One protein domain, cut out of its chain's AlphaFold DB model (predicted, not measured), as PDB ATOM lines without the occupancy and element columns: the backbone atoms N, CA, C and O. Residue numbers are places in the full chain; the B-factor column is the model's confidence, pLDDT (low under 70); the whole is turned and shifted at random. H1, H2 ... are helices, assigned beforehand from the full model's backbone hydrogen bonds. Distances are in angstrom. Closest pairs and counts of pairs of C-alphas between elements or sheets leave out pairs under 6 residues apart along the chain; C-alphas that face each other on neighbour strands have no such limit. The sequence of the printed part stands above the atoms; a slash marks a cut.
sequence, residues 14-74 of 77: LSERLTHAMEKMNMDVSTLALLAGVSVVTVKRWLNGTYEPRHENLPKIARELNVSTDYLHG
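Overview. This is residues 14 to 74 of the 77 residues of the protein "HTH cro/C1-type domain-containing protein" of Tyzzerella sp (UniProt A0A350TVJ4). Five short helices make a small rounded ball, touching in a closed ring that goes from H1, the longest, to H3, H2, H4, H5 and back to H1. The three touching pairs among the four longer helices cross at large angles, and the four-residue H5 joins H4 to H1. The printed part has 61 residues with five named helices, H1 to H5 along the chain, and no named strand; the class is all helix. It is compact, with a radius of gyration of the C-alphas of 9.9 A and spans of 23 by 23 by 19 A.

Along the chain. H1, residues 14 to 24, runs 15.2 A from C-alpha 14 at (136.381, 103.734, 181.127) to C-alpha 24 at (122.845, 102.100, 174.381). H3, residues 40 to 47, is 10.7 A long; H2, residues 29 to 36, 10.4 A; and H4, residues 57 to 64, 10.6 A. H5, residues 69 to 72, is 5.1 A long and ends with C-alpha 72 at (134.792, 98.835, 180.020).

Arrangement. H1 touches H3, with the closest C-alphas, those of Ser 15 and Leu 47, 4.5 A apart. They run opposite ways at a steep tilt of 68 degrees, only just short of about perpendicular. H1 also touches H5, where the closest C-alphas are Leu 14 and Leu 72, 5.3 A apart. H1 and H4 are near each other. H3 touches H2 about perpendicular, at 79 degrees, closest at C-alphas 40 and 33, 5.2 A. H2 touches H4 about perpendicular, at 80 degrees, closest at C-alphas 36 and 60, 5.7 A. H4 touches H5, closest at C-alphas 62 and 69, 5.6 A. H3 and H4 are apart. In H1, H2, H3 and H4 every O i to N i+4 pair is within hydrogen-bond range; H5 is too short for such a pair.

Size, cuts and confidence. The two C-alphas farthest apart, of Asn 26 and His 55, are 25.1 A apart. The printed part has no cut. No link is long. No printed residue is under 70 in pLDDT.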
ATOM      1  N   LEU A  14     137.460 104.277 180.311       92.94
ATOM      2  CA  LEU A  14     136.381 103.734 181.127       92.94
ATOM      3  C   LEU A  14     135.167 104.660 181.110       92.94
ATOM      4  O   LEU A  14     134.050 104.193 180.916       92.94
ATOM      5  N   SER A  15     135.375 105.959 181.318       93.75
ATOM      6  CA  SER A  15     134.295 106.945 181.321       93.75
ATOM      7  C   SER A  15     133.582 107.020 179.970       93.75
ATOM      8  O   SER A  15     132.353 107.097 179.938       93.75
ATOM      9  N   GLU A  16     134.331 106.907 178.870       93.31
ATOM     10  CA  GLU A  16     133.800 106.830 177.507       93.31
ATOM     11  C   GLU A  16     132.926 105.590 177.320       93.31
ATOM     12  O   GLU A  16     131.731 105.689 177.041       93.31
ATOM     13  N   ARG A  17     133.506 104.406 177.545       94.25
ATOM     14  CA  ARG A  17     132.833 103.113 177.365       94.25
ATOM     15  C   ARG A  17     131.602 102.995 178.260       94.25
ATOM     16  O   ARG A  17     130.573 102.484 177.825       94.25
ATOM     17  N   LEU A  18     131.695 103.480 179.498       95.00
ATOM     18  CA  LEU A  18     130.588 103.481 180.449       95.00
ATOM     19  C   LEU A  18     129.442 104.375 179.968       95.00
ATOM     20  O   LEU A  18     128.292 103.943 179.997       95.00
ATOM     21  N   THR A  19     129.751 105.580 179.487       94.31
ATOM     22  CA  THR A  19     128.743 106.504 178.948       94.31
ATOM     23  C   THR A  19     128.046 105.896 177.735       94.31
ATOM     24  O   THR A  19     126.822 105.802 177.721       94.31
ATOM     25  N   HIS A  20     128.808 105.372 176.771       93.81
ATOM     26  CA  HIS A  20     128.239 104.730 175.585       93.81
ATOM     27  C   HIS A  20     127.377 103.506 175.930       93.81
ATOM     28  O   HIS A  20     126.312 103.303 175.345       93.81
ATOM     29  N   ALA A  21     127.801 102.684 176.896       95.12
ATOM     30  CA  ALA A  21     127.020 101.533 177.342       95.12
ATOM     31  C   ALA A  21     125.700 101.959 178.008       95.12
ATOM     32  O   ALA A  21     124.654 101.369 177.735       95.12
ATOM     33  N   MET A  22     125.728 103.009 178.834       95.38
ATOM     34  CA  MET A  22     124.528 103.581 179.453       95.38
ATOM     35  C   MET A  22     123.555 104.134 178.406       95.38
ATOM     36  O   MET A  22     122.363 103.836 178.465       95.38
ATOM     37  N   GLU A  23     124.054 104.870 177.412       93.50
ATOM     38  CA  GLU A  23     123.246 105.409 176.311       93.50
ATOM     39  C   GLU A  23     122.591 104.301 175.483       93.50
ATOM     40  O   GLU A  23     121.388 104.346 175.224       93.50
ATOM     41  N   LYS A  24     123.352 103.259 175.130       93.94
ATOM     42  CA  LYS A  24     122.845 102.100 174.381       93.94
ATOM     43  C   LYS A  24     121.719 101.375 175.121       93.94
ATOM     44  O   LYS A  24     120.792 100.874 174.490       93.94
ATOM     45  N   MET A  25     121.800 101.330 176.449       93.12
ATOM     46  CA  MET A  25     120.787 100.730 177.318       93.12
ATOM     47  C   MET A  25     119.668 101.709 177.707       93.12
ATOM     48  O   MET A  25     118.756 101.322 178.436       93.12
ATOM     49  N   ASN A  26     119.720 102.963 177.237       94.00
ATOM     50  CA  ASN A  26     118.826 104.052 177.636       94.00
ATOM     51  C   ASN A  26     118.720 104.195 179.170       94.00
ATOM     52  O   ASN A  26     117.639 104.389 179.728       94.00
ATOM     53  N   MET A  27     119.857 104.044 179.852       93.12
ATOM     54  CA  MET A  27     119.973 104.026 181.306       93.12
ATOM     55  C   MET A  27     120.569 105.343 181.812       93.12
ATOM     56  O   MET A  27     121.618 105.781 181.343       93.12
ATOM     57  N   ASP A  28     119.929 105.963 182.804       95.12
ATOM     58  CA  ASP A  28     120.483 107.141 183.472       95.12
ATOM     59  C   ASP A  28     121.375 106.770 184.674       95.12
ATOM     60  O   ASP A  28     121.437 105.625 185.132       95.12
ATOM     61  N   VAL A  29     122.090 107.765 185.206       96.06
ATOM     62  CA  VAL A  29     123.017 107.599 186.342       96.06
ATOM     63  C   VAL A  29     122.309 107.044 187.583       96.06
ATOM     64  O   VAL A  29     122.887 106.242 188.315       96.06
ATOM     65  N   SER A  30     121.068 107.469 187.832       96.69
ATOM     66  CA  SER A  30     120.286 107.052 188.999       96.69
ATOM     67  C   SER A  30     119.881 105.584 188.907       96.69
ATOM     68  O   SER A  30     119.985 104.850 189.888       96.69
ATOM     69  N   THR A  31     119.482 105.149 187.715       96.00
ATOM     70  CA  THR A  31     119.095 103.774 187.405       96.00
ATOM     71  C   THR A  31     120.294 102.845 187.533       96.00
ATOM     72  O   THR A  31     120.210 101.842 188.236       96.00
ATOM     73  N   LEU A  32     121.441 103.214 186.950       95.88
ATOM     74  CA  LEU A  32     122.661 102.419 187.094       95.88
ATOM     75  C   LEU A  32     123.104 102.322 188.559       95.88
ATOM     76  O   LEU A  32     123.481 101.249 189.018       95.88
ATOM     77  N   ALA A  33     123.045 103.428 189.306       96.44
ATOM     78  CA  ALA A  33     123.393 103.441 190.724       96.44
ATOM     79  C   ALA A  33     122.507 102.484 191.537       96.44
ATOM     80  O   ALA A  33     123.021 101.709 192.347       96.44
ATOM     81  N   LEU A  34     121.195 102.501 191.277       96.69
ATOM     82  CA  LEU A  34     120.228 101.615 191.916       96.69
ATOM     83  C   LEU A  34     120.521 100.139 191.610       96.69
ATOM     84  O   LEU A  34     120.619  99.341 192.538       96.69
ATOM     85  N   LEU A  35     120.698  99.788 190.333       94.75
ATOM     86  CA  LEU A  35     120.936  98.407 189.896       94.75
ATOM     87  C   LEU A  35     122.291  97.869 190.374       94.75
ATOM     88  O   LEU A  35     122.384  96.748 190.867       94.75
ATOM     89  N   ALA A  36     123.342  98.688 190.307       93.06
ATOM     90  CA  ALA A  36     124.677  98.305 190.758       93.06
ATOM     91  C   ALA A  36     124.844  98.342 192.291       93.06
ATOM     92  O   ALA A  36     125.886  97.919 192.801       93.06
ATOM     93  N   GLY A  37     123.848  98.842 193.033       94.75
ATOM     94  CA  GLY A  37     123.884  98.941 194.494       94.75
ATOM     95  C   GLY A  37     124.921  99.942 195.011       94.75
ATOM     96  O   GLY A  37     125.566  99.699 196.030       94.75
ATOM     97  N   VAL A  38     125.117 101.056 194.301       94.38
ATOM     98  CA  VAL A  38     126.079 102.115 194.650       94.38
ATOM     99  C   VAL A  38     125.397 103.479 194.729       94.38
ATOM    100  O   VAL A  38     124.252 103.658 194.331       94.38
ATOM    101  N   SER A  39     126.103 104.490 195.240       96.38
ATOM    102  CA  SER A  39     125.571 105.855 195.243       96.38
ATOM    103  C   SER A  39     125.634 106.498 193.850       96.38
ATOM    104  O   SER A  39     126.577 106.264 193.091       96.38
ATOM    105  N   VAL A  40     124.697 107.402 193.547       96.25
ATOM    106  CA  VAL A  40     124.718 108.236 192.323       96.25
ATOM    107  C   VAL A  40     126.035 109.011 192.197       96.25
ATOM    108  O   VAL A  40     126.579 109.161 191.104       96.25
ATOM    109  N   VAL A  41     126.582 109.481 193.323       96.00
ATOM    110  CA  VAL A  41     127.871 110.190 193.365       96.00
ATOM    111  C   VAL A  41     129.009 109.276 192.916       96.00
ATOM    112  O   VAL A  41     129.891 109.722 192.188       96.00
ATOM    113  N   THR A  42     128.980 108.001 193.306       95.19
ATOM    114  CA  THR A  42     129.968 107.005 192.878       95.19
ATOM    115  C   THR A  42     129.955 106.846 191.359       95.19
ATOM    116  O   THR A  42     131.014 106.927 190.743       95.19
ATOM    117  N   VAL A  43     128.773 106.718 190.745       95.44
ATOM    118  CA  VAL A  43     128.644 106.609 189.281       95.44
ATOM    119  C   VAL A  43     129.156 107.869 188.583       95.44
ATOM    120  O   VAL A  43     129.950 107.780 187.651       95.44
ATOM    121  N   LYS A  44     128.795 109.061 189.078       94.88
ATOM    122  CA  LYS A  44     129.323 110.327 188.538       94.88
ATOM    123  C   LYS A  44     130.845 110.423 188.638       94.88
ATOM    124  O   LYS A  44     131.473 110.957 187.735       94.88
ATOM    125  N   ARG A  45     131.458 109.907 189.709       94.56
ATOM    126  CA  ARG A  45     132.925 109.888 189.842       94.56
ATOM    127  C   ARG A  45     133.594 109.015 188.785       94.56
ATOM    128  O   ARG A  45     134.673 109.396 188.333       94.56
ATOM    129  N   TRP A  46     132.958 107.906 188.399       94.75
ATOM    130  CA  TRP A  46     133.411 107.053 187.298       94.75
ATOM    131  C   TRP A  46     133.292 107.770 185.950       94.75
ATOM    132  O   TRP A  46     134.265 107.826 185.208       94.75
ATOM    133  N   LEU A  47     132.146 108.402 185.675       93.50
ATOM    134  CA  LEU A  47     131.920 109.173 184.442       93.50
ATOM    135  C   LEU A  47     132.846 110.396 184.324       93.50
ATOM    136  O   LEU A  47     133.279 110.749 183.236       93.50
ATOM    137  N   ASN A  48     133.199 111.014 185.450       91.88
ATOM    138  CA  ASN A  48     134.138 112.135 185.495       91.88
ATOM    139  C   ASN A  48     135.608 111.682 185.557       91.88
ATOM    140  O   ASN A  48     136.490 112.520 185.719       91.88
ATOM    141  N   GLY A  49     135.893 110.376 185.517       90.25
ATOM    142  CA  GLY A  49     137.252 109.824 185.555       90.25
ATOM    143  C   GLY A  49     138.040 110.076 186.847       90.25
ATOM    144  O   GLY A  49     139.210 109.725 186.939       90.25
ATOM    145  N   THR A  50     137.408 110.658 187.868       89.69
ATOM    146  CA  THR A  50     138.036 110.966 189.168       89.69
ATOM    147  C   THR A  50     138.284 109.729 190.031       89.69
ATOM    148  O   THR A  50     139.016 109.788 191.019       89.69
ATOM    149  N   TYR A  51     137.618 108.622 189.711       88.00
ATOM    150  CA  TYR A  51     137.711 107.371 190.444       88.00
ATOM    151  C   TYR A  51     137.364 106.207 189.520       88.00
ATOM    152  O   TYR A  51     136.520 106.361 188.642       88.00
ATOM    153  N   GLU A  52     137.937 105.032 189.764       84.69
ATOM    154  CA  GLU A  52     137.631 103.815 189.006       84.69
ATOM    155  C   GLU A  52     136.858 102.794 189.865       84.69
ATOM    156  O   GLU A  52     137.106 102.666 191.073       84.69
ATOM    157  N   PRO A  53     135.892 102.056 189.288       87.31
ATOM    158  CA  PRO A  53     135.191 100.976 189.963       87.31
ATOM    159  C   PRO A  53     136.177  99.853 190.296       87.31
ATOM    160  O   PRO A  53     136.751  99.213 189.423       87.31
ATOM    161  N   ARG A  54     136.362  99.589 191.590       85.19
ATOM    162  CA  ARG A  54     137.239  98.512 192.070       85.19
ATOM    163  C   ARG A  54     136.549  97.152 192.013       85.19
ATOM    164  O   ARG A  54     135.324  97.104 192.060       85.19
ATOM    165  N   HIS A  55     137.362  96.091 191.988       79.62
ATOM    166  CA  HIS A  55     137.064  94.649 192.094       79.62
ATOM    167  C   HIS A  55     135.595  94.210 192.019       79.62
ATOM    168  O   HIS A  55     135.217  93.536 191.072       79.62
ATOM    169  N   GLU A  56     134.769  94.544 193.010       88.00
ATOM    170  CA  GLU A  56     133.372  94.102 193.070       88.00
ATOM    171  C   GLU A  56     132.395  94.922 192.212       88.00
ATOM    172  O   GLU A  56     131.363  94.399 191.798       88.00
ATOM    173  N   ASN A  57     132.689  96.194 191.940       91.25
ATOM    174  CA  ASN A  57     131.763  97.111 191.274       91.25
ATOM    175  C   ASN A  57     131.840  97.001 189.757       91.25
ATOM    176  O   ASN A  57     130.810  97.065 189.095       91.25
ATOM    177  N   LEU A  58     133.036  96.780 189.211       92.00
ATOM    178  CA  LEU A  58     133.239  96.633 187.772       92.00
ATOM    179  C   LEU A  58     132.419  95.471 187.158       92.00
ATOM    180  O   LEU A  58     131.680  95.716 186.206       92.00
ATOM    181  N   PRO A  59     132.459  94.229 187.685       93.25
ATOM    182  CA  PRO A  59     131.637  93.142 187.152       93.25
ATOM    183  C   PRO A  59     130.136  93.323 187.427       93.25
ATOM    184  O   PRO A  59     129.321  92.717 186.733       93.25
ATOM    185  N   LYS A  60     129.742  94.131 188.424       93.50
ATOM    186  CA  LYS A  60     128.331  94.495 188.640       93.50
ATOM    187  C   LYS A  60     127.853  95.418 187.523       93.50
ATOM    188  O   LYS A  60     126.929  95.051 186.814       93.50
ATOM    189  N   ILE A  61     128.523  96.549 187.294       94.44
ATOM    190  CA  ILE A  61     128.106  97.492 186.241       94.44
ATOM    191  C   ILE A  61     128.164  96.868 184.844       94.44
ATOM    192  O   ILE A  61     127.276  97.118 184.040       94.44
ATOM    193  N   ALA A  62     129.156  96.013 184.573       94.50
ATOM    194  CA  ALA A  62     129.261  95.296 183.306       94.50
ATOM    195  C   ALA A  62     128.020  94.421 183.057       94.50
ATOM    196  O   ALA A  62     127.427  94.461 181.984       94.50
ATOM    197  N   ARG A  63     127.570  93.702 184.090       94.81
ATOM    198  CA  ARG A  63     126.364  92.869 184.044       94.81
ATOM    199  C   ARG A  63     125.094  93.688 183.831       94.81
ATOM    200  O   ARG A  63     124.312  93.338 182.956       94.81
ATOM    201  N   GLU A  64     124.907  94.766 184.591       95.06
ATOM    202  CA  GLU A  64     123.707  95.611 184.480       95.06
ATOM    203  C   GLU A  64     123.611  96.308 183.114       95.06
ATOM    204  O   GLU A  64     122.521  96.516 182.586       95.06
ATOM    205  N   LEU A  65     124.757  96.632 182.512       94.56
ATOM    206  CA  LEU A  65     124.844  97.245 181.186       94.56
ATOM    207  C   LEU A  65     124.946  96.221 180.045       94.56
ATOM    208  O   LEU A  65     125.033  96.616 178.885       94.56
ATOM    209  N   ASN A  66     124.928  94.924 180.363       95.00
ATOM    210  CA  ASN A  66     125.081  93.821 179.414       95.00
ATOM    211  C   ASN A  66     126.322  93.963 178.500       95.00
ATOM    212  O   ASN A  66     126.255  93.767 177.285       95.00
ATOM    213  N   VAL A  67     127.458  94.330 179.097       95.00
ATOM    214  CA  VAL A  67     128.778  94.432 178.454       95.00
ATOM    215  C   VAL A  67     129.810  93.617 179.235       95.00
ATOM    216  O   VAL A  67     129.568  93.202 180.368       95.00
ATOM    217  N   SER A  68     130.985  93.376 178.655       94.88
ATOM    218  CA  SER A  68     132.085  92.735 179.375       94.88
ATOM    219  C   SER A  68     132.865  93.749 180.224       94.88
ATOM    220  O   SER A  68     132.856  94.962 179.990       94.88
ATOM    221  N   THR A  69     133.604  93.254 181.214       92.88
ATOM    222  CA  THR A  69     134.556  94.082 181.967       92.88
ATOM    223  C   THR A  69     135.742  94.535 181.114       92.88
ATOM    224  O   THR A  69     136.371  95.542 181.431       92.88
ATOM    225  N   ASP A  70     136.062  93.802 180.046       92.62
ATOM    226  CA  ASP A  70     137.149  94.133 179.123       92.62
ATOM    227  C   ASP A  70     136.750  95.257 178.163       92.62
ATOM    228  O   ASP A  70     137.558  96.155 177.918       92.62
ATOM    229  N   TYR A  71     135.486  95.294 177.728       93.50
ATOM    230  CA  TYR A  71     134.903  96.431 177.019       93.50
ATOM    231  C   TYR A  71     135.046  97.716 177.838       93.50
ATOM    232  O   TYR A  71     135.539  98.718 177.326       93.50
ATOM    233  N   LEU A  72     134.687  97.677 179.126       92.19
ATOM    234  CA  LEU A  72     134.792  98.835 180.020       92.19
ATOM    235  C   LEU A  72     136.241  99.292 180.246       92.19
ATOM    236  O   LEU A  72     136.478 100.477 180.436       92.19
ATOM    237  N   HIS A  73     137.219  98.388 180.180       89.69
ATOM    238  CA  HIS A  73     138.641  98.748 180.224       89.69
ATOM    239  C   HIS A  73     139.227  99.144 178.860       89.69
ATOM    240  O   HIS A  73     140.417  99.443 178.781       89.69
ATOM    241  N   GLY A  74     138.437  99.114 177.782       85.56
ATOM    242  CA  GLY A  74     138.912  99.410 176.431       85.56
ATOM    243  C   GLY A  74     139.822  98.342 175.824       85.56
ATOM    244  O   GLY A  74     140.593  98.646 174.920       85.56
TER     245      GLY A  74